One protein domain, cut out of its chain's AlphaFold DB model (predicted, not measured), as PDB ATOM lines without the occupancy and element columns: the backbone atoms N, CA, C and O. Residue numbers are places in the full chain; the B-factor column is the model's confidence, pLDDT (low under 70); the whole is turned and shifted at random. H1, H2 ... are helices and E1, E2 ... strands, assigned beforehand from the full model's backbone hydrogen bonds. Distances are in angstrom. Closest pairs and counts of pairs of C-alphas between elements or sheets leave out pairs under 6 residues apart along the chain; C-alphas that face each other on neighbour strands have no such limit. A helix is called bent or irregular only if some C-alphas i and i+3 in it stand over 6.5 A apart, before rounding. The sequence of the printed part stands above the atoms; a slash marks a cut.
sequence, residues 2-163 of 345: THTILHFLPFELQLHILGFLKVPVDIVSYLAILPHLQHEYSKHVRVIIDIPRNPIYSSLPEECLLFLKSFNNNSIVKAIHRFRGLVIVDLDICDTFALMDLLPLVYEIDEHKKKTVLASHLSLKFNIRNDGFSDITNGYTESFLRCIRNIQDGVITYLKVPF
ATOM      1  N   THR A   2      81.544  95.255 -14.437       64.88
ATOM      2  CA  THR A   2      81.553  93.791 -14.304       64.88
ATOM      3  C   THR A   2      81.133  93.164 -15.629       64.88
ATOM      4  O   THR A   2      79.991  93.334 -16.050       64.88
ATOM      5  N   HIS A   3      82.048  92.455 -16.291       68.88
ATOM      6  CA  HIS A   3      81.711  91.658 -17.468       68.88
ATOM      7  C   HIS A   3      80.894  90.435 -17.037       68.88
ATOM      8  O   HIS A   3      81.297  89.691 -16.146       68.88
ATOM      9  N   THR A   4      79.732  90.242 -17.657       77.00
ATOM     10  CA  THR A   4      78.884  89.056 -17.461       77.00
ATOM     11  C   THR A   4      79.107  88.059 -18.594       77.00
ATOM     12  O   THR A   4      79.583  88.441 -19.662       77.00
ATOM     13  N   ILE A   5      78.703  86.796 -18.406       81.00
ATOM     14  CA  ILE A   5      78.787  85.761 -19.455       81.00
ATOM     15  C   ILE A   5      78.123  86.191 -20.775       81.00
ATOM     16  O   ILE A   5      78.584  85.820 -21.848       81.00
ATOM     17  N   LEU A   6      77.100  87.052 -20.698       80.31
ATOM     18  CA  LEU A   6      76.384  87.594 -21.855       80.31
ATOM     19  C   LEU A   6      77.284  88.412 -22.791       80.31
ATOM     20  O   LEU A   6      77.049  88.418 -23.992       80.31
ATOM     21  N   HIS A   7      78.339  89.045 -22.267       79.38
ATOM     22  CA  HIS A   7      79.283  89.840 -23.062       79.38
ATOM     23  C   HIS A   7      80.151  88.986 -23.993       79.38
ATOM     24  O   HIS A   7      80.726  89.510 -24.941       79.38
ATOM     25  N   PHE A   8      80.265  87.687 -23.715       84.88
ATOM     26  CA  PHE A   8      81.110  86.764 -24.467       84.88
ATOM     27  C   PHE A   8      80.311  85.883 -25.430       84.88
ATOM     28  O   PHE A   8      80.897  85.099 -26.175       84.88
ATOM     29  N   LEU A   9      78.979  85.984 -25.419       87.44
ATOM     30  CA  LEU A   9      78.141  85.226 -26.339       87.44
ATOM     31  C   LEU A   9      78.278  85.780 -27.767       87.44
ATOM     32  O   LEU A   9      78.230  86.998 -27.936       87.44
ATOM     33  N   PRO A  10      78.382  84.921 -28.797       88.44
ATOM     34  CA  PRO A  10      78.251  85.316 -30.196       88.44
ATOM     35  C   PRO A  10      76.982  86.130 -30.455       88.44
ATOM     36  O   PRO A  10      75.924  85.834 -29.892       88.44
ATOM     37  N   PHE A  11      77.075  87.126 -31.334       83.00
ATOM     38  CA  PHE A  11      75.977  88.048 -31.630       83.00
ATOM     39  C   PHE A  11      74.702  87.318 -32.074       83.00
ATOM     40  O   PHE A  11      73.602  87.646 -31.632       83.00
ATOM     41  N   GLU A  12      74.838  86.260 -32.869       82.75
ATOM     42  CA  GLU A  12      73.730  85.435 -33.344       82.75
ATOM     43  C   GLU A  12      72.985  84.768 -32.183       82.75
ATOM     44  O   GLU A  12      71.753  84.747 -32.173       82.75
ATOM     45  N   LEU A  13      73.713  84.267 -31.178       85.94
ATOM     46  CA  LEU A  13      73.115  83.682 -29.975       85.94
ATOM     47  C   LEU A  13      72.424  84.746 -29.124       85.94
ATOM     48  O   LEU A  13      71.351  84.493 -28.582       85.94
ATOM     49  N   GLN A  14      72.982  85.952 -29.049       86.31
ATOM     50  CA  GLN A  14      72.333  87.065 -28.359       86.31
ATOM     51  C   GLN A  14      71.022  87.477 -29.048       86.31
ATOM     52  O   GLN A  14      70.017  87.690 -28.371       86.31
ATOM     53  N   LEU A  15      70.987  87.519 -30.386       80.88
ATOM     54  CA  LEU A  15      69.750  87.743 -31.146       80.88
ATOM     55  C   LEU A  15      68.720  86.631 -30.906       80.88
ATOM     56  O   LEU A  15      67.530  86.921 -30.774       80.88
ATOM     57  N   HIS A  16      69.162  85.375 -30.792       83.12
ATOM     58  CA  HIS A  16      68.273  84.269 -30.426       83.12
ATOM     59  C   HIS A  16      67.691  84.469 -29.023       83.12
ATOM     60  O   HIS A  16      66.477  84.355 -28.859       83.12
ATOM     61  N   ILE A  17      68.510  84.839 -28.032       87.00
ATOM     62  CA  ILE A  17      68.047  85.145 -26.667       87.00
ATOM     63  C   ILE A  17      66.981  86.247 -26.694       87.00
ATOM     64  O   ILE A  17      65.901  86.056 -26.138       87.00
ATOM     65  N   LEU A  18      67.225  87.355 -27.400       82.56
ATOM     66  CA  LEU A  18      66.239  88.432 -27.582       82.56
ATOM     67  C   LEU A  18      64.929  87.930 -28.219       82.56
ATOM     68  O   LEU A  18      63.829  88.332 -27.824       82.56
ATOM     69  N   GLY A  19      65.036  87.006 -29.174       79.06
ATOM     70  CA  GLY A  19      63.904  86.297 -29.767       79.06
ATOM     71  C   GLY A  19      63.088  85.491 -28.750       79.06
ATOM     72  O   GLY A  19      61.861  85.474 -28.847       79.06
ATOM     73  N   PHE A  20      63.720  84.917 -27.724       84.44
ATOM     74  CA  PHE A  20      63.056  84.139 -26.668       84.44
ATOM     75  C   PHE A  20      62.505  84.975 -25.504       84.44
ATOM     76  O   PHE A  20      61.521  84.569 -24.884       84.44
ATOM     77  N   LEU A  21      63.084  86.143 -25.208       86.94
ATOM     78  CA  LEU A  21      62.630  87.002 -24.106       86.94
ATOM     79  C   LEU A  21      61.209  87.515 -24.342       86.94
ATOM     80  O   LEU A  21      60.954  88.242 -25.293       86.94
ATOM     81  N   LYS A  22      60.256  87.148 -23.493       82.88
ATOM     82  CA  LYS A  22      58.838  87.453 -23.718       82.88
ATOM     83  C   LYS A  22      58.462  88.900 -23.402       82.88
ATOM     84  O   LYS A  22      57.763  89.537 -24.186       82.88
ATOM     85  N   VAL A  23      58.917  89.407 -22.259       81.62
ATOM     86  CA  VAL A  23      58.503  90.710 -21.738       81.62
ATOM     87  C   VAL A  23      59.367  91.809 -22.368       81.62
ATOM     88  O   VAL A  23      60.595  91.718 -22.315       81.62
ATOM     89  N   PRO A  24      58.777  92.876 -22.936       81.38
ATOM     90  CA  PRO A  24      59.547  93.969 -23.532       81.38
ATOM     91  C   PRO A  24      60.563  94.617 -22.590       81.38
ATOM     92  O   PRO A  24      61.665  94.929 -23.021       81.38
ATOM     93  N   VAL A  25      60.235  94.767 -21.302       83.44
ATOM     94  CA  VAL A  25      61.157  95.311 -20.288       83.44
ATOM     95  C   VAL A  25      62.431  94.471 -20.168       83.44
ATOM     96  O   VAL A  25      63.518  95.035 -20.053       83.44
ATOM     97  N   ASP A  26      62.326  93.142 -20.255       86.25
ATOM     98  CA  ASP A  26      63.486  92.245 -20.202       86.25
ATOM     99  C   ASP A  26      64.364  92.426 -21.440       86.25
ATOM    100  O   ASP A  26      65.589  92.443 -21.338       86.25
ATOM    101  N   ILE A  27      63.742  92.620 -22.608       85.00
ATOM    102  CA  ILE A  27      64.454  92.910 -23.856       85.00
ATOM    103  C   ILE A  27      65.220  94.227 -23.728       85.00
ATOM    104  O   ILE A  27      66.407  94.275 -24.037       85.00
ATOM    105  N   VAL A  28      64.583  95.288 -23.227       82.62
ATOM    106  CA  VAL A  28      65.273  96.574 -23.048       82.62
ATOM    107  C   VAL A  28      66.396  96.466 -22.021       82.62
ATOM    108  O   VAL A  28      67.496  96.952 -22.270       82.62
ATOM    109  N   SER A  29      66.152  95.777 -20.906       84.94
ATOM    110  CA  SER A  29      67.157  95.549 -19.863       84.94
ATOM    111  C   SER A  29      68.362  94.780 -20.406       84.94
ATOM    112  O   SER A  29      69.503  95.145 -20.130       84.94
ATOM    113  N   TYR A  30      68.123  93.764 -21.240       86.69
ATOM    114  CA  TYR A  30      69.168  93.014 -21.935       86.69
ATOM    115  C   TYR A  30      69.991  93.909 -22.874       86.69
ATOM    116  O   TYR A  30      71.219  93.852 -22.884       86.69
ATOM    117  N   LEU A  31      69.331  94.776 -23.643       82.38
ATOM    118  CA  LEU A  31      70.002  95.714 -24.547       82.38
ATOM    119  C   LEU A  31      70.793  96.792 -23.784       82.38
ATOM    120  O   LEU A  31      71.853  97.224 -24.240       82.38
ATOM    121  N   ALA A  32      70.314  97.209 -22.612       81.75
ATOM    122  CA  ALA A  32      70.970  98.208 -21.773       81.75
ATOM    123  C   ALA A  32      72.295  97.706 -21.173       81.75
ATOM    124  O   ALA A  32      73.239  98.484 -21.040       81.75
ATOM    125  N   ILE A  33      72.398  96.412 -20.848       82.44
ATOM    126  CA  ILE A  33      73.630  95.818 -20.296       82.44
ATOM    127  C   ILE A  33      74.692  95.499 -21.361       82.44
ATOM    128  O   ILE A  33      75.821  95.172 -20.999       82.44
ATOM    129  N   LEU A  34      74.371  95.625 -22.656       81.38
ATOM    130  CA  LEU A  34      75.294  95.419 -23.782       81.38
ATOM    131  C   LEU A  34      75.432  96.695 -24.640       81.38
ATOM    132  O   LEU A  34      75.149  96.676 -25.841       81.38
ATOM    133  N   PRO A  35      75.906  97.820 -24.064       76.00
ATOM    134  CA  PRO A  35      75.889  99.125 -24.731       76.00
ATOM    135  C   PRO A  35      76.705  99.158 -26.034       76.00
ATOM    136  O   PRO A  35      76.327  99.819 -26.995       76.00
ATOM    137  N   HIS A  36      77.794  98.389 -26.103       77.69
ATOM    138  CA  HIS A  36      78.672  98.303 -27.275       77.69
ATOM    139  C   HIS A  36      78.006  97.682 -28.518       77.69
ATOM    140  O   HIS A  36      78.522  97.844 -29.620       77.69
ATOM    141  N   LEU A  37      76.865  97.002 -28.363       76.88
ATOM    142  CA  LEU A  37      76.124  96.367 -29.459       76.88
ATOM    143  C   LEU A  37      74.850  97.123 -29.840       76.88
ATOM    144  O   LEU A  37      74.157  96.717 -30.769       76.88
ATOM    145  N   GLN A  38      74.536  98.237 -29.170       77.56
ATOM    146  CA  GLN A  38      73.295  98.987 -29.391       77.56
ATOM    147  C   GLN A  38      73.096  99.417 -30.849       77.56
ATOM    148  O   GLN A  38      71.981  99.331 -31.359       77.56
ATOM    149  N   HIS A  39      74.170  99.816 -31.539       79.81
ATOM    150  CA  HIS A  39      74.100 100.201 -32.950       79.81
ATOM    151  C   HIS A  39      73.818  99.016 -33.887       79.81
ATOM    152  O   HIS A  39      73.138  99.168 -34.899       79.81
ATOM    153  N   GLU A  40      74.297  97.815 -33.559       81.56
ATOM    154  CA  GLU A  40      73.951  96.618 -34.328       81.56
ATOM    155  C   GLU A  40      72.522  96.171 -34.008       81.56
ATOM    156  O   GLU A  40      71.743  95.866 -34.912       81.56
ATOM    157  N   TYR A  41      72.102  96.238 -32.743       79.69
ATOM    158  CA  TYR A  41      70.723  95.936 -32.366       79.69
ATOM    159  C   TYR A  41      69.705  96.879 -33.005       79.69
ATOM    160  O   TYR A  41      68.619  96.423 -33.355       79.69
ATOM    161  N   SER A  42      70.044  98.143 -33.270       80.19
ATOM    162  CA  SER A  42      69.166  99.059 -34.012       80.19
ATOM    163  C   SER A  42      68.988  98.693 -35.490       80.19
ATOM    164  O   SER A  42      68.205  99.329 -36.192       80.19
ATOM    165  N   LYS A  43      69.619  97.629 -35.993       82.69
ATOM    166  CA  LYS A  43      69.300  97.028 -37.301       82.69
ATOM    167  C   LYS A  43      68.362  95.822 -37.183       82.69
ATOM    168  O   LYS A  43      67.736  95.445 -38.169       82.69
ATOM    169  N   HIS A  44      68.230  95.254 -35.982       83.69
ATOM    170  CA  HIS A  44      67.525  93.995 -35.719       83.69
ATOM    171  C   HIS A  44      66.359  94.108 -34.734       83.69
ATOM    172  O   HIS A  44      65.547  93.188 -34.676       83.69
ATOM    173  N   VAL A  45      66.218  95.219 -34.006       86.38
ATOM    174  CA  VAL A  45      65.107  95.467 -33.076       86.38
ATOM    175  C   VAL A  45      64.408  96.792 -33.391       86.38
ATOM    176  O   VAL A  45      65.049  97.823 -33.591       86.38
ATOM    177  N   ARG A  46      63.076  96.777 -33.430       87.00
ATOM    178  CA  ARG A  46      62.218  97.973 -33.453       87.00
ATOM    179  C   ARG A  46      61.199  97.877 -32.331       87.00
ATOM    180  O   ARG A  46      60.648  96.804 -32.100       87.00
ATOM    181  N   VAL A  47      60.928  98.994 -31.669       87.62
ATOM    182  CA  VAL A  47      59.926  99.099 -30.609       87.62
ATOM    183  C   VAL A  47      58.923 100.180 -30.988       87.62
ATOM    184  O   VAL A  47      59.299 101.328 -31.202       87.62
ATOM    185  N   ILE A  48      57.654  99.807 -31.083       86.50
ATOM    186  CA  ILE A  48      56.531 100.712 -31.297       86.50
ATOM    187  C   ILE A  48      55.910 101.017 -29.936       86.50
ATOM    188  O   ILE A  48      55.473 100.091 -29.258       86.50
ATOM    189  N   ILE A  49      55.876 102.295 -29.566       86.00
ATOM    190  CA  ILE A  49      55.369 102.802 -28.284       86.00
ATOM    191  C   ILE A  49      54.410 103.974 -28.502       86.00
ATOM    192  O   ILE A  49      54.509 104.691 -29.493       86.00
ATOM    193  N   ASP A  50      53.472 104.206 -27.597       79.25
ATOM    194  CA  ASP A  50      52.481 105.291 -27.673       79.25
ATOM    195  C   ASP A  50      52.807 106.502 -26.798       79.25
ATOM    196  O   ASP A  50      52.382 107.610 -27.131       79.25
ATOM    197  N   ILE A  51      53.560 106.310 -25.713       77.56
ATOM    198  CA  ILE A  51      54.016 107.370 -24.808       77.56
ATOM    199  C   ILE A  51      55.447 107.782 -25.185       77.56
ATOM    200  O   ILE A  51      56.401 107.043 -24.908       77.56
ATOM    201  N   PRO A  52      55.641 108.976 -25.778       68.44
ATOM    202  CA  PRO A  52      56.972 109.504 -26.014       68.44
ATOM    203  C   PRO A  52      57.713 109.680 -24.688       68.44
ATOM    204  O   PRO A  52      57.158 110.232 -23.742       68.44
ATOM    205  N   ARG A  53      58.981 109.251 -24.634       69.00
ATOM    206  CA  ARG A  53      59.851 109.329 -23.442       69.00
ATOM    207  C   ARG A  53      59.453 108.420 -22.276       69.00
ATOM    208  O   ARG A  53      59.781 108.725 -21.132       69.00
ATOM    209  N   ASN A  54      58.788 107.297 -22.544       75.25
ATOM    210  CA  ASN A  54      58.623 106.266 -21.523       75.25
ATOM    211  C   ASN A  54      60.016 105.857 -20.969       75.25
ATOM    212  O   ASN A  54      60.863 105.416 -21.756       75.25
ATOM    213  N   PRO A  55      60.267 105.999 -19.647       79.81
ATOM    214  CA  PRO A  55      61.581 105.762 -19.042       79.81
ATOM    215  C   PRO A  55      62.134 104.360 -19.293       79.81
ATOM    216  O   PRO A  55      63.345 104.179 -19.315       79.81
ATOM    217  N   ILE A  56      61.259 103.374 -19.520       83.25
ATOM    218  CA  ILE A  56      61.658 101.996 -19.817       83.25
ATOM    219  C   ILE A  56      62.563 101.943 -21.051       83.25
ATOM    220  O   ILE A  56      63.494 101.149 -21.067       83.25
ATOM    221  N   TYR A  57      62.331 102.790 -22.058       84.38
ATOM    222  CA  TYR A  57      63.051 102.751 -23.337       84.38
ATOM    223  C   TYR A  57      64.133 103.820 -23.476       84.38
ATOM    224  O   TYR A  57      64.735 103.926 -24.542       84.38
ATOM    225  N   SER A  58      64.412 104.607 -22.434       82.94
ATOM    226  CA  SER A  58      65.368 105.720 -22.528       82.94
ATOM    227  C   SER A  58      66.809 105.275 -22.796       82.94
ATOM    228  O   SER A  58      67.633 106.090 -23.190       82.94
ATOM    229  N   SER A  59      67.129 104.000 -22.555       82.31
ATOM    230  CA  SER A  59      68.442 103.409 -22.833       82.31
ATOM    231  C   SER A  59      68.597 102.891 -24.263       82.31
ATOM    232  O   SER A  59      69.682 102.426 -24.613       82.31
ATOM    233  N   LEU A  60      67.528 102.892 -25.068       83.50
ATOM    234  CA  LEU A  60      67.584 102.466 -26.462       83.50
ATOM    235  C   LEU A  60      67.947 103.642 -27.381       83.50
ATOM    236  O   LEU A  60      67.498 104.761 -27.130       83.50
ATOM    237  N   PRO A  61      68.692 103.394 -28.475       83.44
ATOM    238  CA  PRO A  61      68.887 104.386 -29.528       83.44
ATOM    239  C   PRO A  61      67.550 104.881 -30.091       83.44
ATOM    240  O   PRO A  61      66.619 104.088 -30.259       83.44
ATOM    241  N   GLU A  62      67.458 106.171 -30.424       83.56
ATOM    242  CA  GLU A  62      66.220 106.766 -30.943       83.56
ATOM    243  C   GLU A  62      65.738 106.074 -32.228       83.56
ATOM    244  O   GLU A  62      64.534 105.951 -32.438       83.56
ATOM    245  N   GLU A  63      66.644 105.527 -33.050       82.00
ATOM    246  CA  GLU A  63      66.275 104.834 -34.293       82.00
ATOM    247  C   GLU A  63      65.574 103.485 -34.055       82.00
ATOM    248  O   GLU A  63      64.948 102.934 -34.968       82.00
ATOM    249  N   CYS A  64      65.670 102.935 -32.841       84.00
ATOM    250  CA  CYS A  64      64.917 101.752 -32.435       84.00
ATOM    251  C   CYS A  64      63.449 102.076 -32.145       84.00
ATOM    252  O   CYS A  64      62.624 101.161 -32.189       84.00
ATOM    253  N   LEU A  65      63.125 103.330 -31.820       85.81
ATOM    254  CA  LEU A  65      61.827 103.731 -31.287       85.81
ATOM    255  C   LEU A  65      60.929 104.309 -32.383       85.81
ATOM    256  O   LEU A  65      61.301 105.211 -33.128       85.81
ATOM    257  N   LEU A  66      59.704 103.801 -32.452       84.19
ATOM    258  CA  LEU A  66      58.646 104.276 -33.335       84.19
ATOM    259  C   LEU A  66      57.449 104.693 -32.473       84.19
ATOM    260  O   LEU A  66      56.955 103.908 -31.672       84.19
ATOM    261  N   PHE A  67      56.965 105.924 -32.629       79.69
ATOM    262  CA  PHE A  67      55.876 106.457 -31.804       79.69
ATOM    263  C   PHE A  67      54.513 106.351 -32.494       79.69
ATOM    264  O   PHE A  67      54.261 107.086 -33.445       79.69
ATOM    265  N   LEU A  68      53.600 105.518 -31.988       75.19
ATOM    266  CA  LEU A  68      52.294 105.241 -32.605       75.19
ATOM    267  C   LEU A  68      51.499 106.523 -32.927       75.19
ATOM    268  O   LEU A  68      51.043 106.694 -34.052       75.19
ATOM    269  N   LYS A  69      51.407 107.466 -31.974       64.88
ATOM    270  CA  LYS A  69      50.647 108.729 -32.118       64.88
ATOM    271  C   LYS A  69      51.264 109.748 -33.085       64.88
ATOM    272  O   LYS A  69      50.605 110.718 -33.442       64.88
ATOM    273  N   SER A  70      52.526 109.575 -33.474       51.84
ATOM    274  CA  SER A  70      53.273 110.584 -34.246       51.84
ATOM    275  C   SER A  70      53.234 110.353 -35.759       51.84
ATOM    276  O   SER A  70      53.873 111.097 -36.501       51.84
ATOM    277  N   PHE A  71      52.518 109.334 -36.247       52.34
ATOM    278  CA  PHE A  71      52.620 108.912 -37.642       52.34
ATOM    279  C   PHE A  71      51.262 108.746 -38.329       52.34
ATOM    280  O   PHE A  71      50.401 108.005 -37.873       52.34
ATOM    281  N   ASN A  72      51.124 109.345 -39.518       57.53
ATOM    282  CA  ASN A  72      50.205 108.830 -40.534       57.53
ATOM    283  C   ASN A  72      50.609 107.377 -40.836       57.53
ATOM    284  O   ASN A  72      51.791 107.128 -41.082       57.53
ATOM    285  N   ASN A  73      49.652 106.441 -40.850       58.47
ATOM    286  CA  ASN A  73      49.846 104.985 -40.999       58.47
ATOM    287  C   ASN A  73      50.974 104.562 -41.972       58.47
ATOM    288  O   ASN A  73      51.721 103.628 -41.696       58.47
ATOM    289  N   ASN A  74      51.179 105.302 -43.065       61.72
ATOM    290  CA  ASN A  74      52.214 105.049 -44.072       61.72
ATOM    291  C   ASN A  74      53.668 105.028 -43.551       61.72
ATOM    292  O   ASN A  74      54.513 104.386 -44.173       61.72
ATOM    293  N   SER A  75      54.011 105.726 -42.466       63.81
ATOM    294  CA  SER A  75      55.407 105.835 -41.993       63.81
ATOM    295  C   SER A  75      55.872 104.587 -41.246       63.81
ATOM    296  O   SER A  75      56.961 104.082 -41.506       63.81
ATOM    297  N   ILE A  76      55.026 104.068 -40.348       65.25
ATOM    298  CA  ILE A  76      55.281 102.834 -39.590       65.25
ATOM    299  C   ILE A  76      55.319 101.651 -40.553       65.25
ATOM    300  O   ILE A  76      56.236 100.833 -40.506       65.25
ATOM    301  N   VAL A  77      54.370 101.622 -41.489       65.75
ATOM    302  CA  VAL A  77      54.328 100.626 -42.558       65.75
ATOM    303  C   VAL A  77      55.633 100.646 -43.345       65.75
ATOM    304  O   VAL A  77      56.282  99.614 -43.458       65.75
ATOM    305  N   LYS A  78      56.117 101.815 -43.787       67.25
ATOM    306  CA  LYS A  78      57.420 101.931 -44.471       67.25
ATOM    307  C   LYS A  78      58.604 101.491 -43.605       67.25
ATOM    308  O   LYS A  78      59.516 100.854 -44.133       67.25
ATOM    309  N   ALA A  79      58.597 101.809 -42.311       67.69
ATOM    310  CA  ALA A  79      59.662 101.429 -41.382       67.69
ATOM    311  C   ALA A  79      59.739  99.907 -41.166       67.69
ATOM    312  O   ALA A  79      60.823  99.378 -40.927       67.69
ATOM    313  N   ILE A  80      58.610  99.203 -41.292       71.69
ATOM    314  CA  ILE A  80      58.504  97.756 -41.045       71.69
ATOM    315  C   ILE A  80      58.528  96.944 -42.349       71.69
ATOM    316  O   ILE A  80      59.039  95.827 -42.355       71.69
ATOM    317  N   HIS A  81      58.093  97.514 -43.478       65.25
ATOM    318  CA  HIS A  81      57.990  96.874 -44.800       65.25
ATOM    319  C   HIS A  81      59.284  96.163 -45.240       65.25
ATOM    320  O   HIS A  81      59.240  95.171 -45.969       65.25
ATOM    321  N   ARG A  82      60.462  96.658 -44.844       67.25
ATOM    322  CA  ARG A  82      61.765  96.068 -45.216       67.25
ATOM    323  C   ARG A  82      62.539  95.490 -44.036       67.25
ATOM    324  O   ARG A  82      63.659  95.016 -44.219       67.25
ATOM    325  N   PHE A  83      61.962  95.539 -42.844       76.44
ATOM    326  CA  PHE A  83      62.636  95.157 -41.620       76.44
ATOM    327  C   PHE A  83      62.630  93.635 -41.431       76.44
ATOM    328  O   PHE A  83      61.629  92.967 -41.683       76.44
ATOM    329  N   ARG A  84      63.768  93.076 -41.006       75.94
ATOM    330  CA  ARG A  84      63.997  91.621 -40.908       75.94
ATOM    331  C   ARG A  84      64.539  91.227 -39.537       75.94
ATOM    332  O   ARG A  84      65.616  90.649 -39.427       75.94
ATOM    333  N   GLY A  85      63.806  91.601 -38.499       84.81
ATOM    334  CA  GLY A  85      64.201  91.343 -37.122       84.81
ATOM    335  C   GLY A  85      63.010  91.254 -36.181       84.81
ATOM    336  O   GLY A  85      61.917  90.838 -36.564       84.81
ATOM    337  N   LEU A  86      63.229  91.652 -34.936       87.00
ATOM    338  CA  LEU A  86      62.229  91.669 -33.883       87.00
ATOM    339  C   LEU A  86      61.509  93.019 -33.845       87.00
ATOM    340  O   LEU A  86      62.130  94.057 -33.625       87.00
ATOM    341  N   VAL A  87      60.192  92.999 -34.024       87.88
ATOM    342  CA  VAL A  87      59.327  94.164 -33.827       87.88
ATOM    343  C   VAL A  87      58.505  93.948 -32.563       87.88
ATOM    344  O   VAL A  87      57.738  92.991 -32.447       87.88
ATOM    345  N   ILE A  88      58.678  94.850 -31.609       89.06
ATOM    346  CA  ILE A  88      57.966  94.871 -30.336       89.06
ATOM    347  C   ILE A  88      56.926  95.977 -30.420       89.06
ATOM    348  O   ILE A  88      57.265  97.117 -30.708       89.06
ATOM    349  N   VAL A  89      55.669  95.654 -30.165       88.00
ATOM    350  CA  VAL A  89      54.580  96.618 -30.033       88.00
ATOM    351  C   VAL A  89      54.227  96.668 -28.558       88.00
ATOM    352  O   VAL A  89      53.600  95.735 -28.060       88.00
ATOM    353  N   ASP A  90      54.687  97.700 -27.853       88.25
ATOM    354  CA  ASP A  90      54.437  97.878 -26.423       88.25
ATOM    355  C   ASP A  90      53.668  99.170 -26.175       88.25
ATOM    356  O   ASP A  90      54.210 100.267 -26.303       88.25
ATOM    357  N   LEU A  91      52.387  99.025 -25.862       83.38
ATOM    358  CA  LEU A  91      51.450 100.137 -25.789       83.38
ATOM    359  C   LEU A  91      50.734 100.128 -24.450       83.38
ATOM    360  O   LEU A  91      50.331  99.065 -23.969       83.38
ATOM    361  N   ASP A  92      50.551 101.313 -23.886       81.56
ATOM    362  CA  ASP A  92      49.691 101.553 -22.735       81.56
ATOM    363  C   ASP A  92      48.437 102.293 -23.202       81.56
ATOM    364  O   ASP A  92      48.363 103.523 -23.295       81.56
ATOM    365  N   ILE A  93      47.440 101.497 -23.567       71.12
ATOM    366  CA  ILE A  93      46.218 101.998 -24.165       71.12
ATOM    367  C   ILE A  93      45.358 102.618 -23.072       71.12
ATOM    368  O   ILE A  93      44.622 101.923 -22.387       71.12
ATOM    369  N   CYS A  94      45.398 103.945 -22.956       56.31
ATOM    370  CA  CYS A  94      44.494 104.679 -22.067       56.31
ATOM    371  C   CYS A  94      43.073 104.861 -22.645       56.31
ATOM    372  O   CYS A  94      42.158 105.228 -21.905       56.31
ATOM    373  N   ASP A  95      42.875 104.641 -23.953       60.34
ATOM    374  CA  ASP A  95      41.600 104.864 -24.652       60.34
ATOM    375  C   ASP A  95      41.148 103.636 -25.455       60.34
ATOM    376  O   ASP A  95      41.891 103.073 -26.257       60.34
ATOM    377  N   THR A  96      39.879 103.277 -25.285       58.62
ATOM    378  CA  THR A  96      39.098 102.252 -25.991       58.62
ATOM    379  C   THR A  96      39.395 102.101 -27.487       58.62
ATOM    380  O   THR A  96      39.284 100.992 -28.010       58.62
ATOM    381  N   PHE A  97      39.751 103.184 -28.185       61.38
ATOM    382  CA  PHE A  97      39.981 103.188 -29.633       61.38
ATOM    383  C   PHE A  97      41.397 102.785 -30.066       61.38
ATOM    384  O   PHE A  97      41.573 102.409 -31.222       61.38
ATOM    385  N   ALA A  98      42.401 102.770 -29.183       63.72
ATOM    386  CA  ALA A  98      43.789 102.593 -29.633       63.72
ATOM    387  C   ALA A  98      44.095 101.183 -30.182       63.72
ATOM    388  O   ALA A  98      45.020 101.007 -30.972       63.72
ATOM    389  N   LEU A  99      43.294 100.164 -29.832       70.44
ATOM    390  CA  LEU A  99      43.380  98.842 -30.473       70.44
ATOM    391  C   LEU A  99      42.995  98.891 -31.958       70.44
ATOM    392  O   LEU A  99      43.504  98.099 -32.751       70.44
ATOM    393  N   MET A 100      42.105  99.807 -32.344       72.94
ATOM    394  CA  MET A 100      41.708  99.992 -33.739       72.94
ATOM    395  C   MET A 100      42.815 100.656 -34.555       72.94
ATOM    396  O   MET A 100      43.015 100.290 -35.713       72.94
ATOM    397  N   ASP A 101      43.590 101.549 -33.937       70.50
ATOM    398  CA  ASP A 101      44.739 102.209 -34.570       70.50
ATOM    399  C   ASP A 101      45.865 101.224 -34.920       70.50
ATOM    400  O   ASP A 101      46.687 101.487 -35.798       70.50
ATOM    401  N   LEU A 102      45.880 100.044 -34.291       74.25
ATOM    402  CA  LEU A 102      46.792  98.953 -34.638       74.25
ATOM    403  C   LEU A 102      46.363  98.158 -35.871       74.25
ATOM    404  O   LEU A 102      47.200  97.480 -36.470       74.25
ATOM    405  N   LEU A 103      45.086  98.194 -36.264       75.50
ATOM    406  CA  LEU A 103      44.602  97.358 -37.366       75.50
ATOM    407  C   LEU A 103      45.318  97.641 -38.692       75.50
ATOM    408  O   LEU A 103      45.722  96.669 -39.328       75.50
ATOM    409  N   PRO A 104      45.544  98.902 -39.117       74.06
ATOM    410  CA  PRO A 104      46.296  99.190 -40.338       74.06
ATOM    411  C   PRO A 104      47.695  98.561 -40.340       74.06
ATOM    412  O   PRO A 104      48.107  97.988 -41.344       74.06
ATOM    413  N   LEU A 105      48.397  98.597 -39.202       73.81
ATOM    414  CA  LEU A 105      49.702  97.953 -39.042       73.81
ATOM    415  C   LEU A 105      49.602  96.432 -39.225       73.81
ATOM    416  O   LEU A 105      50.401  95.839 -39.949       73.81
ATOM    417  N   VAL A 106      48.619  95.802 -38.581       76.75
ATOM    418  CA  VAL A 106      48.385  94.352 -38.676       76.75
ATOM    419  C   VAL A 106      48.047  93.941 -40.114       76.75
ATOM    420  O   VAL A 106      48.592  92.955 -40.605       76.75
ATOM    421  N   TYR A 107      47.197  94.707 -40.804       75.25
ATOM    422  CA  TYR A 107      46.832  94.452 -42.200       75.25
ATOM    423  C   TYR A 107      48.025  94.549 -43.149       75.25
ATOM    424  O   TYR A 107      48.177  93.709 -44.030       75.25
ATOM    425  N   GLU A 108      48.891  95.537 -42.963       71.62
ATOM    426  CA  GLU A 108      50.070  95.710 -43.813       71.62
ATOM    427  C   GLU A 108      51.100  94.599 -43.601       71.62
ATOM    428  O   GLU A 108      51.686  94.089 -44.556       71.62
ATOM    429  N   ILE A 109      51.275  94.145 -42.358       71.62
ATOM    430  CA  ILE A 109      52.095  92.965 -42.052       71.62
ATOM    431  C   ILE A 109      51.551  91.720 -42.775       71.62
ATOM    432  O   ILE A 109      52.339  90.957 -43.340       71.62
ATOM    433  N   ASP A 110      50.230  91.518 -42.777       72.25
ATOM    434  CA  ASP A 110      49.572  90.409 -43.484       72.25
ATOM    435  C   ASP A 110      49.767  90.506 -45.014       72.25
ATOM    436  O   ASP A 110      50.250  89.567 -45.656       72.25
ATOM    437  N   GLU A 111      49.485  91.670 -45.607       68.56
ATOM    438  CA  GLU A 111      49.626  91.925 -47.049       68.56
ATOM    439  C   GLU A 111      51.068  91.777 -47.555       68.56
ATOM    440  O   GLU A 111      51.301  91.228 -48.640       68.56
ATOM    441  N   HIS A 112      52.060  92.220 -46.779       62.38
ATOM    442  CA  HIS A 112      53.468  92.098 -47.157       62.38
ATOM    443  C   HIS A 112      53.954  90.654 -47.214       62.38
ATOM    444  O   HIS A 112      54.752  90.302 -48.096       62.38
ATOM    445  N   LYS A 113      53.465  89.801 -46.312       59.75
ATOM    446  CA  LYS A 113      53.868  88.393 -46.272       59.75
ATOM    447  C   LYS A 113      53.239  87.569 -47.390       59.75
ATOM    448  O   LYS A 113      53.914  86.694 -47.921       59.75
ATOM    449  N   LYS A 114      52.034  87.912 -47.856       58.53
ATOM    450  CA  LYS A 114      51.446  87.288 -49.062       58.53
ATOM    451  C   LYS A 114      52.269  87.544 -50.329       58.53
ATOM    452  O   LYS A 114      52.247  86.732 -51.247       58.53
ATOM    453  N   LYS A 115      52.998  88.666 -50.389       53.75
ATOM    454  CA  LYS A 115      53.725  89.116 -51.590       53.75
ATOM    455  C   LYS A 115      55.208  88.743 -51.614       53.75
ATOM    456  O   LYS A 115      55.841  88.900 -52.655       53.75
ATOM    457  N   THR A 116      55.794  88.262 -50.513       50.91
ATOM    458  CA  THR A 116      57.239  87.983 -50.454       50.91
ATOM    459  C   THR A 116      57.582  86.676 -49.735       50.91
ATOM    460  O   THR A 116      57.257  86.477 -48.572       50.91
ATOM    461  N   VAL A 117      58.366  85.817 -50.402       48.94
ATOM    462  CA  VAL A 117      58.948  84.560 -49.866       48.94
ATOM    463  C   VAL A 117      59.884  84.805 -48.656       48.94
ATOM    464  O   VAL A 117      60.263  83.891 -47.934       48.94
ATOM    465  N   LEU A 118      60.247  86.065 -48.395       45.75
ATOM    466  CA  LEU A 118      61.300  86.500 -47.468       45.75
ATOM    467  C   LEU A 118      60.815  86.776 -46.031       45.75
ATOM    468  O   LEU A 118      61.565  87.305 -45.210       45.75
ATOM    469  N   ALA A 119      59.578  86.393 -45.709       50.25
ATOM    470  CA  ALA A 119      58.927  86.570 -44.413       50.25
ATOM    471  C   ALA A 119      59.530  85.755 -43.246       50.25
ATOM    472  O   ALA A 119      59.063  85.896 -42.113       50.25
ATOM    473  N   SER A 120      60.542  84.921 -43.501       57.31
ATOM    474  CA  SER A 120      61.110  83.944 -42.560       57.31
ATOM    475  C   SER A 120      61.921  84.529 -41.396       57.31
ATOM    476  O   SER A 120      62.265  83.787 -40.485       57.31
ATOM    477  N   HIS A 121      62.204  85.837 -41.386       72.12
ATOM    478  CA  HIS A 121      63.078  86.468 -40.380       72.12
ATOM    479  C   HIS A 121      62.403  87.591 -39.567       72.12
ATOM    480  O   HIS A 121      63.065  88.249 -38.770       72.12
ATOM    481  N   LEU A 122      61.104  87.844 -39.772       80.12
ATOM    482  CA  LEU A 122      60.348  88.834 -38.996       80.12
ATOM    483  C   LEU A 122      59.621  88.147 -37.838       80.12
ATOM    484  O   LEU A 122      58.793  87.268 -38.089       80.12
ATOM    485  N   SER A 123      59.869  88.616 -36.615       85.12
ATOM    486  CA  SER A 123      59.163  88.201 -35.399       85.12
ATOM    487  C   SER A 123      58.445  89.387 -34.760       85.12
ATOM    488  O   SER A 123      59.007  90.480 -34.665       85.12
ATOM    489  N   LEU A 124      57.205  89.170 -34.327       87.00
ATOM    490  CA  LEU A 124      56.340  90.165 -33.700       87.00
ATOM    491  C   LEU A 124      56.027  89.782 -32.260       87.00
ATOM    492  O   LEU A 124      55.681  88.633 -31.966       87.00
ATOM    493  N   LYS A 125      56.084  90.776 -31.377       90.00
ATOM    494  CA  LYS A 125      55.656  90.664 -29.982       90.00
ATOM    495  C   LYS A 125      54.696  91.794 -29.663       90.00
ATOM    496  O   LYS A 125      55.074  92.955 -29.766       90.00
ATOM    497  N   PHE A 126      53.477  91.455 -29.266       89.12
ATOM    498  CA  PHE A 126      52.478  92.427 -28.832       89.12
ATOM    499  C   PHE A 126      52.374  92.391 -27.309       89.12
ATOM    500  O   PHE A 126      51.993  91.370 -26.742       89.12
ATOM    501  N   ASN A 127      52.715  93.496 -26.654       89.75
ATOM    502  CA  ASN A 127      52.480  93.743 -25.238       89.75
ATOM    503  C   ASN A 127      51.561  94.952 -25.103       89.75
ATOM    504  O   ASN A 127      52.006  96.094 -25.069       89.75
ATOM    505  N   ILE A 128      50.266  94.699 -25.059       87.06
ATOM    506  CA  ILE A 128      49.267  95.747 -24.939       87.06
ATOM    507  C   ILE A 128      48.787  95.756 -23.493       87.06
ATOM    508  O   ILE A 128      48.393  94.722 -22.945       87.06
ATOM    509  N   ARG A 129      48.852  96.926 -22.868       83.19
ATOM    510  CA  ARG A 129      48.423  97.189 -21.495       83.19
ATOM    511  C   ARG A 129      47.259  98.169 -21.501       83.19
ATOM    512  O   ARG A 129      47.036  98.872 -22.481       83.19
ATOM    513  N   ASN A 130      46.491  98.136 -20.425       75.69
ATOM    514  CA  ASN A 130      45.431  99.093 -20.146       75.69
ATOM    515  C   ASN A 130      45.443  99.307 -18.637       75.69
ATOM    516  O   ASN A 130      44.688  98.666 -17.902       75.69
ATOM    517  N   ASP A 131      46.397 100.116 -18.182       65.88
ATOM    518  CA  ASP A 131      46.586 100.385 -16.755       65.88
ATOM    519  C   ASP A 131      45.568 101.439 -16.249       65.88
ATOM    520  O   ASP A 131      45.419 101.656 -15.045       65.88
ATOM    521  N   GLY A 132      44.804 102.049 -17.167       55.59
ATOM    522  CA  GLY A 132      43.633 102.880 -16.890       55.59
ATOM    523  C   GLY A 132      42.333 102.070 -16.913       55.59
ATOM    524  O   GLY A 132      42.113 101.222 -17.762       55.59
ATOM    525  N   PHE A 133      41.408 102.340 -15.996       52.47
ATOM    526  CA  PHE A 133      40.133 101.613 -15.868       52.47
ATOM    527  C   PHE A 133      39.125 101.856 -17.018       52.47
ATOM    528  O   PHE A 133      37.921 101.677 -16.822       52.47
ATOM    529  N   SER A 134      39.565 102.305 -18.199       55.09
ATOM    530  CA  SER A 134      38.665 102.473 -19.338       55.09
ATOM    531  C   SER A 134      38.329 101.104 -19.925       55.09
ATOM    532  O   SER A 134      39.167 100.242 -20.190       55.09
ATOM    533  N   ASP A 135      37.037 100.869 -20.049       58.91
ATOM    534  CA  ASP A 135      36.483  99.564 -20.336       58.91
ATOM    535  C   ASP A 135      36.675  99.287 -21.849       58.91
ATOM    536  O   ASP A 135      35.909  99.777 -22.677       58.91
ATOM    537  N   ILE A 136      37.679  98.504 -22.270       62.56
ATOM    538  CA  ILE A 136      37.923  98.194 -23.704       62.56
ATOM    539  C   ILE A 136      36.798  97.327 -24.259       62.56
ATOM    540  O   ILE A 136      36.658  96.189 -23.827       62.56
ATOM    541  N   THR A 137      35.978  97.813 -25.196       64.38
ATOM    542  CA  THR A 137      34.833  97.021 -25.688       64.38
ATOM    543  C   THR A 137      35.263  95.674 -26.288       64.38
ATOM    544  O   THR A 137      36.244  95.588 -27.028       64.38
ATOM    545  N   ASN A 138      34.490  94.616 -26.010       65.94
ATOM    546  CA  ASN A 138      34.771  93.259 -26.500       65.94
ATOM    547  C   ASN A 138      34.937  93.193 -28.026       65.94
ATOM    548  O   ASN A 138      35.749  92.414 -28.522       65.94
ATOM    549  N   GLY A 139      34.204  94.037 -28.763       71.81
ATOM    550  CA  GLY A 139      34.278  94.099 -30.220       71.81
ATOM    551  C   GLY A 139      35.646  94.538 -30.745       71.81
ATOM    552  O   GLY A 139      36.061  94.063 -31.802       71.81
ATOM    553  N   TYR A 140      36.380  95.383 -30.014       77.56
ATOM    554  CA  TYR A 140      37.716  95.824 -30.426       77.56
ATOM    555  C   TYR A 140      38.767  94.746 -30.190       77.56
ATOM    556  O   TYR A 140      39.541  94.453 -31.100       77.56
ATOM    557  N   THR A 141      38.751  94.092 -29.026       79.38
ATOM    558  CA  THR A 141      39.657  92.970 -28.754       79.38
ATOM    559  C   THR A 141      39.413  91.820 -29.727       79.38
ATOM    560  O   THR A 141      40.367  91.312 -30.310       79.38
ATOM    561  N   GLU A 142      38.154  91.447 -29.983       78.94
ATOM    562  CA  GLU A 142      37.837  90.413 -30.977       78.94
ATOM    563  C   GLU A 142      38.287  90.829 -32.384       78.94
ATOM    564  O   GLU A 142      38.895  90.029 -33.089       78.94
ATOM    565  N   SER A 143      38.046  92.080 -32.793       80.94
ATOM    566  CA  SER A 143      38.479  92.575 -34.108       80.94
ATOM    567  C   SER A 143      39.996  92.540 -34.262       80.94
ATOM    568  O   SER A 143      40.488  92.091 -35.296       80.94
ATOM    569  N   PHE A 144      40.733  92.946 -33.229       85.12
ATOM    570  CA  PHE A 144      42.189  92.866 -33.203       85.12
ATOM    571  C   PHE A 144      42.668  91.416 -33.305       85.12
ATOM    572  O   PHE A 144      43.439  91.097 -34.214       85.12
ATOM    573  N   LEU A 145      42.148  90.518 -32.455       87.12
ATOM    574  CA  LEU A 145      42.462  89.085 -32.502       87.12
ATOM    575  C   LEU A 145      42.144  88.476 -33.875       87.12
ATOM    576  O   LEU A 145      42.906  87.664 -34.398       87.12
ATOM    577  N   ARG A 146      41.037  88.896 -34.489       83.94
ATOM    578  CA  ARG A 146      40.610  88.467 -35.822       83.94
ATOM    579  C   ARG A 146      41.554  88.928 -36.927       83.94
ATOM    580  O   ARG A 146      41.680  88.225 -37.923       83.94
ATOM    581  N   CYS A 147      42.190  90.085 -36.788       82.06
ATOM    582  CA  CYS A 147      43.174  90.540 -37.763       82.06
ATOM    583  C   CYS A 147      44.500  89.799 -37.588       82.06
ATOM    584  O   CYS A 147      45.047  89.293 -38.565       82.06
ATOM    585  N   ILE A 148      44.980  89.649 -36.350       86.44
ATOM    586  CA  ILE A 148      46.260  88.974 -36.107       86.44
ATOM    587  C   ILE A 148      46.206  87.466 -36.376       86.44
ATOM    588  O   ILE A 148      47.230  86.898 -36.733       86.44
ATOM    589  N   ARG A 149      45.038  86.810 -36.271       82.88
ATOM    590  CA  ARG A 149      44.910  85.369 -36.583       82.88
ATOM    591  C   ARG A 149      45.211  85.032 -38.045       82.88
ATOM    592  O   ARG A 149      45.458  83.874 -38.351       82.88
ATOM    593  N   ASN A 150      45.099  86.012 -38.945       78.44
ATOM    594  CA  ASN A 150      45.370  85.811 -40.368       78.44
ATOM    595  C   ASN A 150      46.872  85.884 -40.670       78.44
ATOM    596  O   ASN A 150      47.302  85.432 -41.728       78.44
ATOM    597  N   ILE A 151      47.670  86.425 -39.744       80.62
ATOM    598  CA  ILE A 151      49.122  86.431 -39.868       80.62
ATOM    599  C   ILE A 151      49.614  84.984 -39.776       80.62
ATOM    600  O   ILE A 151      49.192  84.227 -38.906       80.62
ATOM    601  N   GLN A 152      50.536  84.620 -40.670       77.31
ATOM    602  CA  GLN A 152      51.166  83.302 -40.715       77.31
ATOM    603  C   GLN A 152      51.665  82.834 -39.334       77.31
ATOM    604  O   GLN A 152      52.268  83.600 -38.574       77.31
ATOM    605  N   ASP A 153      51.474  81.544 -39.051       79.00
ATOM    606  CA  ASP A 153      51.964  80.902 -37.832       79.00
ATOM    607  C   ASP A 153      53.478  81.105 -37.640       79.00
ATOM    608  O   ASP A 153      54.267  81.074 -38.586       79.00
ATOM    609  N   GLY A 154      53.889  81.320 -36.388       80.00
ATOM    610  CA  GLY A 154      55.290  81.523 -36.001       80.00
ATOM    611  C   GLY A 154      55.808  82.957 -36.152       80.00
ATOM    612  O   GLY A 154      56.883  83.267 -35.644       80.00
ATOM    613  N   VAL A 155      55.051  83.855 -36.787       83.38
ATOM    614  CA  VAL A 155      55.435  85.270 -36.916       83.38
ATOM    615  C   VAL A 155      55.183  86.025 -35.621       83.38
ATOM    616  O   VAL A 155      56.044  86.767 -35.159       83.38
ATOM    617  N   ILE A 156      54.005  85.844 -35.029       86.81
ATOM    618  CA  ILE A 156      53.698  86.398 -33.714       86.81
ATOM    619  C   ILE A 156      54.170  85.388 -32.677       86.81
ATOM    620  O   ILE A 156      53.667  84.268 -32.617       86.81
ATOM    621  N   THR A 157      55.161  85.775 -31.881       87.25
ATOM    622  CA  THR A 157      55.815  84.889 -30.904       87.25
ATOM    623  C   THR A 157      55.421  85.196 -29.464       87.25
ATOM    624  O   THR A 157      55.671  84.394 -28.566       87.25
ATOM    625  N   TYR A 158      54.781  86.344 -29.238       89.56
ATOM    626  CA  TYR A 158      54.281  86.770 -27.938       89.56
ATOM    627  C   TYR A 158      53.045  87.647 -28.110       89.56
ATOM    628  O   TYR A 158      53.051  88.579 -28.923       89.56
ATOM    629  N   LEU A 159      52.005  87.367 -27.328       90.94
ATOM    630  CA  LEU A 159      50.765  88.127 -27.344       90.94
ATOM    631  C   LEU A 159      50.249  88.329 -25.919       90.94
ATOM    632  O   LEU A 159      49.770  87.399 -25.278       90.94
ATOM    633  N   LYS A 160      50.286  89.569 -25.445       90.38
ATOM    634  CA  LYS A 160      49.592  90.026 -24.244       90.38
ATOM    635  C   LYS A 160      48.645  91.146 -24.647       90.38
ATOM    636  O   LYS A 160      49.063  92.135 -25.243       90.38
ATOM    637  N   VAL A 161      47.363  90.954 -24.359       87.50
ATOM    638  CA  VAL A 161      46.279  91.875 -24.721       87.50
ATOM    639  C   VAL A 161      45.373  92.031 -23.503       87.50
ATOM    640  O   VAL A 161      45.114  91.033 -22.821       87.50
ATOM    641  N   PRO A 162      44.884  93.243 -23.200       83.56
ATOM    642  CA  PRO A 162      43.919  93.426 -22.132       83.56
ATOM    643  C   PRO A 162      42.579  92.800 -22.538       83.56
ATOM    644  O   PRO A 162      42.014  93.103 -23.592       83.56
ATOM    645  N   PHE A 163      42.064  91.919 -21.683       84.62
ATOM    646  CA  PHE A 163      40.749  91.311 -21.848       84.62
ATOM    647  C   PHE A 163      39.785  91.801 -20.779       84.62
ATOM    648  O   PHE A 163      40.171  92.018 -19.629       84.62
TER     649      PHE A 163
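This is residues 2 to 163 of the 345 residues of an uncharacterized protein of Wickerhamomyces ciferrii (strain ATCC 14091 / BCRC 22168 / CBS 111 / JCM 3599 / NBRC 0793 / NRRL Y-1031 F-60-10) (UniProt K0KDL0). A slab of five parallel strands, in the order E2, E1, E3, E4, E5, stands between two groups of helices. H2 and H3 cover one face, with H1 and H4 next to them, and H5, H7, H8 and H6 gather across from them. The printed part has 162 residues with eight named helices and five named strands, in the order H1 H2 H3 H4 E1 E2 H5 E3 H6 H7 E4 H8 E5, a mixed class. It is compact, with a radius of gyration of the C-alphas of 15.9 A, and spans 49 by 40 by 26 A.

Start at H1, residues 5 to 8, close but not clearly touching H2, residues 11 to 20; the closest C-alphas, of Leu 6 and Gln 14, are 7.7 A apart. H2 is on the sheet at a height of 10.9 A, over E3, residues 86 to 92, and only just over E4, residues 123 to 129, with 3 C-alphas falling on E4. H3, residues 24 to 32, is on the same face at a height of 10.6 A, over E3 and E1, residues 45 to 49. H4, residues 35 to 44, only just touches H3, only at the corner, with 3 pairs of C-alphas within 8 A, closest at Leu 31 and Gln 38, 6.7 A. Look for E2, residues 65 to 67, an edge strand and the parallel neighbour of E1, with N 66 and O 47 2.8 A apart, within hydrogen-bond range. On E1's other side is E3, with N 48 and O 88 2.7 A apart; then E4, with N 89 and O 125 2.8 A apart; then the edge strand E5, residues 156 to 160, with N 160 and O 126 2.8 A apart. H5, residues 74 to 81, makes E2, H5, E3 a split strand-helix-strand unit, two parallel strands joined through a helix, with E1 between them. H6, residues 98 to 101, and H7, residues 103 to 115, join E3 to E4 in another unit, and H8, residues 138 to 148, joins E4 to E5; the three crossovers are right-handed. H7 touches H5, at Val 77 and Leu 105, 6.4 A between closest C-alphas, and with residues 103 to 107 alone H8, at Val 106 and Ile 148, 6.3 A. H6 touches H8, at Leu 99 and Tyr 140, 6.4 A between closest C-alphas. Every O i to N i+4 pair is within hydrogen-bond range in H2, H3, H5 and H8, 8 of 9 in H7 and 2 of 6 in H4, where 5 of 7 O i to N i+3 pairs are; H1 and H6 are too short for such a pair.

Find C-alpha 5 at (78.787, 85.761, -19.455), where H1 begins. H2 is 14.4 A long, H3 12.3 A, and H4 14.7 A, irregular where C-alphas 36 and 39 are 7.5 A apart. E3 begins at C-alpha 86, (62.229, 91.669, -33.883), and is 19.5 A long; E4 is 19.7 A, H7 18.8 A and H8 15.6 A. E5 ends at C-alpha 160, (49.592, 90.026, -24.244).

The two C-alphas farthest apart, of Thr 2 and Gly 139, are 49.9 A apart. The printed part has no cut, and the one long link is E1 to E2, residues 50 to 64. The mean pLDDT of the printed part is 76.5; 40 residues are under 70, among them residues 69 to 79, 111 to 120 and 131 to 138.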